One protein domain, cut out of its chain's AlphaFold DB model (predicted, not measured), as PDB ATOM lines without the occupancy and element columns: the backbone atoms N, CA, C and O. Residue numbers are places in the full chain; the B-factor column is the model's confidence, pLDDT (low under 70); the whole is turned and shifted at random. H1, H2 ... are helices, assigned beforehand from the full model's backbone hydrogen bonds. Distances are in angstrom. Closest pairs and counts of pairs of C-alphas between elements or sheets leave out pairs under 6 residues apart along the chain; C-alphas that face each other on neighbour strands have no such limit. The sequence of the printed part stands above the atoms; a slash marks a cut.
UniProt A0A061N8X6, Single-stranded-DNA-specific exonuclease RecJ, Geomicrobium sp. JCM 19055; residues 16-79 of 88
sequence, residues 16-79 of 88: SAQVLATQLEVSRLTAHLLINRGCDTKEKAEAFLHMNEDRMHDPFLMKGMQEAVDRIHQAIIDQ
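AT A GLANCE: This is residues 16 to 79 of the 88 residues of the protein "Single-stranded-DNA-specific exonuclease RecJ" of Geomicrobium sp. JCM 19055 (UniProt A0A061N8X6). The longest helix, H4, sits alone at one end of a drawn-out model; at the other end three short helices, H1, H2 and H3, form a small head, H2 and H3 each beside H1. The stretch from 50 to 64 joins head and H4 as a strung-out tether. The printed part has 64 residues with four named helices, in the order H1, H2, H3, H4, and no named strand; its class is all helix. The whole is extended, a rod spanning 60 by 19 by 19 A, with a radius of gyration of the C-alphas of 19.8 A.

IN THESE COORDINATES: H4, residues 65 to 77, is 18.4 A long, from C-alpha 65 at (-8.187, -53.334, -43.215) to C-alpha 77 at (-5.887, -64.887, -29.040). H3 is residues 42 to 49, 10.3 A; H2 is residues 28 to 36, 12.3 A. H1, residues 16 to 24, is 12.1 A long and begins at C-alpha 16, (-14.931, -14.436, -54.747).

HOW THE PARTS SIT: H4 is apart from H1, H2 and H3. H1 and H2 touch, their closest C-alphas, of Ala 21 and Ala 31, 5.1 A apart, at a steep tilt of 65 degrees, opposite ways. H1 and H3 touch, closest at the C-alphas of Leu 20 and Lys 42, 6.5 A, the same way at a steep tilt of 69 degrees, only just short of about perpendicular. H2 and H3 are close but not clearly touching, closest at the C-alphas of Leu 34 and Ala 45, 6.5 A, about perpendicular at 83 degrees. In H1, H2, H3 and H4 every O i to N i+4 pair is within hydrogen-bond range.

THE WHOLE: The C-alphas farthest apart, of Val 19 and Asp 78, are 59.7 A apart. The printed part has no cut. The links H1 to H2 and H2 to H3 are tight; H3 to H4 is long. Residues 50 to 59, 61 to 68 and 70 to 79 stand free. The mean pLDDT of the printed part is 77.5, with residues 51 to 60, 63 and 78 to 79 under 70.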
ATOM      1  N   SER A  16     -14.237 -13.191 -55.079       74.38
ATOM      2  CA  SER A  16     -14.931 -14.436 -54.747       74.38
ATOM      3  C   SER A  16     -14.825 -14.815 -53.268       74.38
ATOM      4  O   SER A  16     -15.791 -15.340 -52.721       74.38
ATOM      5  N   ALA A  17     -13.712 -14.513 -52.587       78.38
ATOM      6  CA  ALA A  17     -13.563 -14.767 -51.150       78.38
ATOM      7  C   ALA A  17     -14.500 -13.891 -50.317       78.38
ATOM      8  O   ALA A  17     -15.035 -14.345 -49.310       78.38
ATOM      9  N   GLN A  18     -14.729 -12.650 -50.750       80.50
ATOM     10  CA  GLN A  18     -15.653 -11.742 -50.079       80.50
ATOM     11  C   GLN A  18     -17.094 -12.251 -50.194       80.50
ATOM     12  O   GLN A  18     -17.808 -12.292 -49.195       80.50
ATOM     13  N   VAL A  19     -17.493 -12.688 -51.392       84.12
ATOM     14  CA  VAL A  19     -18.827 -13.249 -51.644       84.12
ATOM     15  C   VAL A  19     -19.044 -14.524 -50.829       84.12
ATOM     16  O   VAL A  19     -20.065 -14.643 -50.154       84.12
ATOM     17  N   LEU A  20     -18.067 -15.437 -50.823       83.75
ATOM     18  CA  LEU A  20     -18.141 -16.669 -50.035       83.75
ATOM     19  C   LEU A  20     -18.234 -16.368 -48.531       83.75
ATOM     20  O   LEU A  20     -19.050 -16.964 -47.836       83.75
ATOM     21  N   ALA A  21     -17.436 -15.417 -48.032       84.69
ATOM     22  CA  ALA A  21     -17.454 -15.012 -46.627       84.69
ATOM     23  C   ALA A  21     -18.838 -14.515 -46.192       84.69
ATOM     24  O   ALA A  21     -19.319 -14.900 -45.131       84.69
ATOM     25  N   THR A  22     -19.502 -13.710 -47.028       84.56
ATOM     26  CA  THR A  22     -20.867 -13.237 -46.759       84.56
ATOM     27  C   THR A  22     -21.900 -14.361 -46.850       84.56
ATOM     28  O   THR A  22     -22.815 -14.404 -46.040       84.56
ATOM     29  N   GLN A  23     -21.760 -15.286 -47.802       84.81
ATOM     30  CA  GLN A  23     -22.710 -16.391 -47.997       84.81
ATOM     31  C   GLN A  23     -22.664 -17.462 -46.902       84.81
ATOM     32  O   GLN A  23     -23.681 -18.107 -46.649       84.81
ATOM     33  N   LEU A  24     -21.487 -17.684 -46.317       82.38
ATOM     34  CA  LEU A  24     -21.234 -18.683 -45.274       82.38
ATOM     35  C   LEU A  24     -21.154 -18.067 -43.870       82.38
ATOM     36  O   LEU A  24     -20.927 -18.796 -42.911       82.38
ATOM     37  N   GLU A  25     -21.282 -16.740 -43.754       84.62
ATOM     38  CA  GLU A  25     -21.100 -15.980 -42.505       84.62
ATOM     39  C   GLU A  25     -19.763 -16.281 -41.790       84.62
ATOM     40  O   GLU A  25     -19.655 -16.255 -40.565       84.62
ATOM     41  N   VAL A  26     -18.705 -16.551 -42.562       83.50
ATOM     42  CA  VAL A  26     -17.357 -16.850 -42.049       83.50
ATOM     43  C   VAL A  26     -16.408 -15.667 -42.212       83.50
ATOM     44  O   VAL A  26     -16.636 -14.746 -42.998       83.50
ATOM     45  N   SER A  27     -15.280 -15.696 -41.495       84.88
ATOM     46  CA  SER A  27     -14.242 -14.675 -41.659       84.88
ATOM     47  C   SER A  27     -13.690 -14.660 -43.095       84.88
ATOM     48  O   SER A  27     -13.559 -15.708 -43.735       84.88
ATOM     49  N   ARG A  28     -13.288 -13.478 -43.590       82.12
ATOM     50  CA  ARG A  28     -12.645 -13.326 -44.913       82.12
ATOM     51  C   ARG A  28     -11.439 -14.255 -45.076       82.12
ATOM     52  O   ARG A  28     -11.247 -14.839 -46.139       82.12
ATOM     53  N   LEU A  29     -10.659 -14.430 -44.009       82.06
ATOM     54  CA  LEU A  29      -9.508 -15.328 -43.996       82.06
ATOM     55  C   LEU A  29      -9.932 -16.790 -44.202       82.06
ATOM     56  O   LEU A  29      -9.311 -17.508 -44.981       82.06
ATOM     57  N   THR A  30     -11.017 -17.216 -43.552       82.69
ATOM     58  CA  THR A  30     -11.583 -18.564 -43.707       82.69
ATOM     59  C   THR A  30     -12.075 -18.793 -45.134       82.69
ATOM     60  O   THR A  30     -11.734 -19.806 -45.738       82.69
ATOM     61  N   ALA A  31     -12.808 -17.838 -45.711       84.81
ATOM     62  CA  ALA A  31     -13.263 -17.919 -47.099       84.81
ATOM     63  C   ALA A  31     -12.093 -18.001 -48.094       84.81
ATOM     64  O   ALA A  31     -12.116 -18.792 -49.036       84.81
ATOM     65  N   HIS A  32     -11.029 -17.239 -47.848       84.62
ATOM     66  CA  HIS A  32      -9.823 -17.292 -48.665       84.62
ATOM     67  C   HIS A  32      -9.117 -18.657 -48.552       84.62
ATOM     68  O   HIS A  32      -8.730 -19.249 -49.560       84.62
ATOM     69  N   LEU A  33      -9.001 -19.214 -47.343       84.06
ATOM     70  CA  LEU A  33      -8.454 -20.558 -47.143       84.06
ATOM     71  C   LEU A  33      -9.278 -21.633 -47.866       84.06
ATOM     72  O   LEU A  33      -8.694 -22.530 -48.475       84.06
ATOM     73  N   LEU A  34     -10.609 -21.523 -47.849       84.69
ATOM     74  CA  LEU A  34     -11.512 -22.439 -48.550       84.69
ATOM     75  C   LEU A  34     -11.290 -22.399 -50.068       84.69
ATOM     76  O   LEU A  34     -11.103 -23.449 -50.686       84.69
ATOM     77  N   ILE A  35     -11.183 -21.205 -50.656       83.50
ATOM     78  CA  ILE A  35     -10.882 -21.036 -52.087       83.50
ATOM     79  C   ILE A  35      -9.506 -21.607 -52.434       83.50
ATOM     80  O   ILE A  35      -9.366 -22.348 -53.408       83.50
ATOM     81  N   ASN A  36      -8.489 -21.343 -51.608       83.12
ATOM     82  CA  ASN A  36      -7.141 -21.881 -51.814       83.12
ATOM     83  C   ASN A  36      -7.103 -23.412 -51.773       83.12
ATOM     84  O   ASN A  36      -6.249 -24.024 -52.419       83.12
ATOM     85  N   ARG A  37      -8.047 -24.017 -51.052       82.19
ATOM     86  CA  ARG A  37      -8.230 -25.460 -50.913       82.19
ATOM     87  C   ARG A  37      -9.103 -26.077 -52.016       82.19
ATOM     88  O   ARG A  37      -9.280 -27.290 -52.023       82.19
ATOM     89  N   GLY A  38      -9.618 -25.273 -52.950       82.38
ATOM     90  CA  GLY A  38     -10.473 -25.717 -54.059       82.38
ATOM     91  C   GLY A  38     -11.973 -25.745 -53.737       82.38
ATOM     92  O   GLY A  38     -12.763 -26.242 -54.540       82.38
ATOM     93  N   CYS A  39     -12.377 -25.210 -52.580       83.88
ATOM     94  CA  CYS A  39     -13.775 -24.999 -52.204       83.88
ATOM     95  C   CYS A  39     -14.211 -23.602 -52.669       83.88
ATOM     96  O   CYS A  39     -14.324 -22.666 -51.883       83.88
ATOM     97  N   ASP A  40     -14.386 -23.468 -53.980       81.50
ATOM     98  CA  ASP A  40     -14.750 -22.235 -54.693       81.50
ATOM     99  C   ASP A  40     -16.248 -21.891 -54.651       81.50
ATOM    100  O   ASP A  40     -16.657 -20.824 -55.098       81.50
ATOM    101  N   THR A  41     -17.070 -22.798 -54.131       83.81
ATOM    102  CA  THR A  41     -18.536 -22.739 -54.149       83.81
ATOM    103  C   THR A  41     -19.086 -22.926 -52.744       83.81
ATOM    104  O   THR A  41     -18.474 -23.616 -51.919       83.81
ATOM    105  N   LYS A  42     -20.251 -22.323 -52.474       83.31
ATOM    106  CA  LYS A  42     -20.917 -22.402 -51.170       83.31
ATOM    107  C   LYS A  42     -21.135 -23.855 -50.754       83.31
ATOM    108  O   LYS A  42     -20.784 -24.223 -49.642       83.31
ATOM    109  N   GLU A  43     -21.616 -24.694 -51.665       82.00
ATOM    110  CA  GLU A  43     -21.933 -26.098 -51.402       82.00
ATOM    111  C   GLU A  43     -20.679 -26.905 -51.046       82.00
ATOM    112  O   GLU A  43     -20.703 -27.708 -50.117       82.00
ATOM    113  N   LYS A  44     -19.555 -26.675 -51.745       82.19
ATOM    114  CA  LYS A  44     -18.277 -27.332 -51.422       82.19
ATOM    115  C   LYS A  44     -17.734 -26.870 -50.076       82.19
ATOM    116  O   LYS A  44     -17.212 -27.685 -49.320       82.19
ATOM    117  N   ALA A  45     -17.847 -25.578 -49.780       84.69
ATOM    118  CA  ALA A  45     -17.424 -25.018 -48.506       84.69
ATOM    119  C   ALA A  45     -18.286 -25.530 -47.344       84.69
ATOM    120  O   ALA A  45     -17.731 -25.957 -46.338       84.69
ATOM    121  N   GLU A  46     -19.612 -25.569 -47.490       83.12
ATOM    122  CA  GLU A  46     -20.513 -26.142 -46.485       83.12
ATOM    123  C   GLU A  46     -20.259 -27.633 -46.291       83.12
ATOM    124  O   GLU A  46     -20.176 -28.069 -45.149       83.12
ATOM    125  N   ALA A  47     -20.068 -28.400 -47.369       80.88
ATOM    126  CA  ALA A  47     -19.742 -29.823 -47.283       80.88
ATOM    127  C   ALA A  47     -18.383 -30.085 -46.613       80.88
ATOM    128  O   ALA A  47     -18.202 -31.125 -45.986       80.88
ATOM    129  N   PHE A  48     -17.429 -29.162 -46.749       81.12
ATOM    130  CA  PHE A  48     -16.133 -29.237 -46.079       81.12
ATOM    131  C   PHE A  48     -16.226 -28.847 -44.596       81.12
ATOM    132  O   PHE A  48     -15.639 -29.512 -43.747       81.12
ATOM    133  N   LEU A  49     -16.957 -27.775 -44.279       77.94
ATOM    134  CA  LEU A  49     -17.141 -27.289 -42.907       77.94
ATOM    135  C   LEU A  49     -18.026 -28.228 -42.078       77.94
ATOM    136  O   LEU A  49     -17.752 -28.449 -40.904       77.94
ATOM    137  N   HIS A  50     -19.045 -28.807 -42.708       74.94
ATOM    138  CA  HIS A  50     -19.974 -29.772 -42.133       74.94
ATOM    139  C   HIS A  50     -19.732 -31.153 -42.742       74.94
ATOM    140  O   HIS A  50     -20.669 -31.809 -43.199       74.94
ATOM    141  N   MET A  51     -18.471 -31.597 -42.793       64.94
ATOM    142  CA  MET A  51     -18.184 -33.004 -43.067       64.94
ATOM    143  C   MET A  51     -18.869 -33.839 -41.981       64.94
ATOM    144  O   MET A  51     -18.318 -34.027 -40.901       64.94
ATOM    145  N   ASN A  52     -20.095 -34.290 -42.255       56.53
ATOM    146  CA  ASN A  52     -20.841 -35.160 -41.361       56.53
ATOM    147  C   ASN A  52     -19.984 -36.396 -41.084       56.53
ATOM    148  O   ASN A  52     -19.467 -37.013 -42.021       56.53
ATOM    149  N   GLU A  53     -19.875 -36.770 -39.811       56.22
ATOM    150  CA  GLU A  53     -19.238 -38.013 -39.360       56.22
ATOM    151  C   GLU A  53     -19.805 -39.243 -40.098       56.22
ATOM    152  O   GLU A  53     -19.103 -40.227 -40.295       56.22
ATOM    153  N   ASP A  54     -21.023 -39.143 -40.639       55.75
ATOM    154  CA  ASP A  54     -21.666 -40.157 -41.485       55.75
ATOM    155  C   ASP A  54     -20.978 -40.401 -42.845       55.75
ATOM    156  O   ASP A  54     -21.270 -41.390 -43.517       55.75
ATOM    157  N   ARG A  55     -20.073 -39.515 -43.287       54.28
ATOM    158  CA  ARG A  55     -19.199 -39.737 -44.458       54.28
ATOM    159  C   ARG A  55     -17.808 -40.228 -44.071       54.28
ATOM    160  O   ARG A  55     -16.901 -40.203 -44.907       54.28
ATOM    161  N   MET A  56     -17.612 -40.661 -42.830       57.66
ATOM    162  CA  MET A  56     -16.429 -41.428 -42.480       57.66
ATOM    163  C   MET A  56     -16.413 -42.672 -43.373       57.66
ATOM    164  O   MET A  56     -17.362 -43.453 -43.394       57.66
ATOM    165  N   HIS A  57     -15.374 -42.795 -44.201       63.31
ATOM    166  CA  HIS A  57     -15.214 -43.958 -45.062       63.31
ATOM    167  C   HIS A  57     -15.276 -45.210 -44.197       63.31
ATOM    168  O   HIS A  57     -14.553 -45.284 -43.203       63.31
ATOM    169  N   ASP A  58     -16.125 -46.167 -44.579       66.69
ATOM    170  CA  ASP A  58     -16.151 -47.472 -43.934       66.69
ATOM    171  C   ASP A  58     -14.714 -48.030 -43.962       66.69
ATOM    172  O   ASP A  58     -14.161 -48.246 -45.051       66.69
ATOM    173  N   PRO A  59     -14.070 -48.194 -42.788       68.75
ATOM    174  CA  PRO A  59     -12.678 -48.605 -42.698       68.75
ATOM    175  C   PRO A  59     -12.408 -49.897 -43.474       68.75
ATOM    176  O   PRO A  59     -11.316 -50.061 -44.015       68.75
ATOM    177  N   PHE A  60     -13.401 -50.784 -43.608       66.75
ATOM    178  CA  PHE A  60     -13.268 -52.054 -44.324       66.75
ATOM    179  C   PHE A  60     -13.107 -51.908 -45.843       66.75
ATOM    180  O   PHE A  60     -12.588 -52.822 -46.483       66.75
ATOM    181  N   LEU A  61     -13.459 -50.757 -46.431       73.81
ATOM    182  CA  LEU A  61     -13.142 -50.460 -47.835       73.81
ATOM    183  C   LEU A  61     -11.668 -50.096 -48.055       73.81
ATOM    184  O   LEU A  61     -11.207 -50.057 -49.201       73.81
ATOM    185  N   MET A  62     -10.902 -49.836 -46.994       72.81
ATOM    186  CA  MET A  62      -9.467 -49.612 -47.115       72.81
ATOM    187  C   MET A  62      -8.756 -50.939 -47.387       72.81
ATOM    188  O   MET A  62      -8.896 -51.921 -46.654       72.81
ATOM    189  N   LYS A  63      -7.938 -50.962 -48.441       67.75
ATOM    190  CA  LYS A  63      -7.129 -52.129 -48.802       67.75
ATOM    191  C   LYS A  63      -6.251 -52.548 -47.614       67.75
ATOM    192  O   LYS A  63      -5.402 -51.774 -47.180       67.75
ATOM    193  N   GLY A  64      -6.446 -53.773 -47.124       75.56
ATOM    194  CA  GLY A  64      -5.698 -54.338 -45.994       75.56
ATOM    195  C   GLY A  64      -6.327 -54.119 -44.613       75.56
ATOM    196  O   GLY A  64      -5.741 -54.549 -43.624       75.56
ATOM    197  N   MET A  65      -7.513 -53.499 -44.511       85.00
ATOM    198  CA  MET A  65      -8.187 -53.334 -43.215       85.00
ATOM    199  C   MET A  65      -8.563 -54.681 -42.591       85.00
ATOM    200  O   MET A  65      -8.298 -54.900 -41.414       85.00
ATOM    201  N   GLN A  66      -9.110 -55.606 -43.389       79.50
ATOM    202  CA  GLN A  66      -9.470 -56.944 -42.912       79.50
ATOM    203  C   GLN A  66      -8.247 -57.693 -42.361       79.50
ATOM    204  O   GLN A  66      -8.288 -58.202 -41.249       79.50
ATOM    205  N   GLU A  67      -7.125 -57.673 -43.089       81.38
ATOM    206  CA  GLU A  67      -5.873 -58.317 -42.666       81.38
ATOM    207  C   GLU A  67      -5.312 -57.709 -41.369       81.38
ATOM    208  O   GLU A  67      -4.786 -58.427 -40.516       81.38
ATOM    209  N   ALA A  68      -5.426 -56.389 -41.196       82.94
ATOM    210  CA  ALA A  68      -5.003 -55.707 -39.976       82.94
ATOM    211  C   ALA A  68      -5.868 -56.104 -38.771       82.94
ATOM    212  O   ALA A  68      -5.329 -56.372 -37.696       82.94
ATOM    213  N   VAL A  69      -7.189 -56.180 -38.961       85.12
ATOM    214  CA  VAL A  69      -8.137 -56.631 -37.936       85.12
ATOM    215  C   VAL A  69      -7.848 -58.083 -37.566       85.12
ATOM    216  O   VAL A  69      -7.619 -58.373 -36.393       85.12
ATOM    217  N   ASP A  70      -7.742 -58.973 -38.551       83.81
ATOM    218  CA  ASP A  70      -7.459 -60.390 -38.327       83.81
ATOM    219  C   ASP A  70      -6.132 -60.577 -37.573       83.81
ATOM    220  O   ASP A  70      -6.073 -61.339 -36.610       83.81
ATOM    221  N   ARG A  71      -5.086 -59.812 -37.913       83.19
ATOM    222  CA  ARG A  71      -3.799 -59.844 -37.199       83.19
ATOM    223  C   ARG A  71      -3.903 -59.367 -35.750       83.19
ATOM    224  O   ARG A  71      -3.259 -59.950 -34.881       83.19
ATOM    225  N   ILE A  72      -4.682 -58.318 -35.474       81.81
ATOM    226  CA  ILE A  72      -4.916 -57.841 -34.101       81.81
ATOM    227  C   ILE A  72      -5.670 -58.908 -33.303       81.81
ATOM    228  O   ILE A  72      -5.280 -59.216 -32.178       81.81
ATOM    229  N   HIS A  73      -6.708 -59.509 -33.888       82.12
ATOM    230  CA  HIS A  73      -7.464 -60.583 -33.249       82.12
ATOM    231  C   HIS A  73      -6.593 -61.814 -32.969       82.12
ATOM    232  O   HIS A  73      -6.659 -62.344 -31.861       82.12
ATOM    233  N   GLN A  74      -5.736 -62.223 -33.910       78.62
ATOM    234  CA  GLN A  74      -4.766 -63.302 -33.689       78.62
ATOM    235  C   GLN A  74      -3.775 -62.951 -32.573       78.62
ATOM    236  O   GLN A  74      -3.617 -63.733 -31.648       78.62
ATOM    237  N   ALA A  75      -3.204 -61.741 -32.559       74.38
ATOM    238  CA  ALA A  75      -2.282 -61.319 -31.497       74.38
ATOM    239  C   ALA A  75      -2.927 -61.318 -30.093       74.38
ATOM    240  O   ALA A  75      -2.250 -61.573 -29.094       74.38
ATOM    241  N   ILE A  76      -4.234 -61.044 -30.010       75.75
ATOM    242  CA  ILE A  76      -5.008 -61.119 -28.763       75.75
ATOM    243  C   ILE A  76      -5.246 -62.581 -28.345       75.75
ATOM    244  O   ILE A  76      -5.090 -62.899 -27.166       75.75
ATOM    245  N   ILE A  77      -5.614 -63.458 -29.287       73.38
ATOM    246  CA  ILE A  77      -5.887 -64.887 -29.040       73.38
ATOM    247  C   ILE A  77      -4.607 -65.638 -28.664       73.38
ATOM    248  O   ILE A  77      -4.600 -66.391 -27.691       73.38
ATOM    249  N   ASP A  78      -3.517 -65.372 -29.376       68.38
ATOM    250  CA  ASP A  78      -2.222 -66.023 -29.182       68.38
ATOM    251  C   ASP A  78      -1.472 -65.504 -27.944       68.38
ATOM    252  O   ASP A  78      -0.361 -65.954 -27.656       68.38
ATOM    253  N   GLN A  79      -2.057 -64.560 -27.186       58.66
ATOM    254  CA  GLN A  79      -1.396 -63.884 -26.064       58.66
ATOM    255  C   GLN A  79       0.014 -63.387 -26.440       58.66
ATOM    256  O   GLN A  79       0.912 -63.311 -25.589       58.66
TER     257      GLN A  79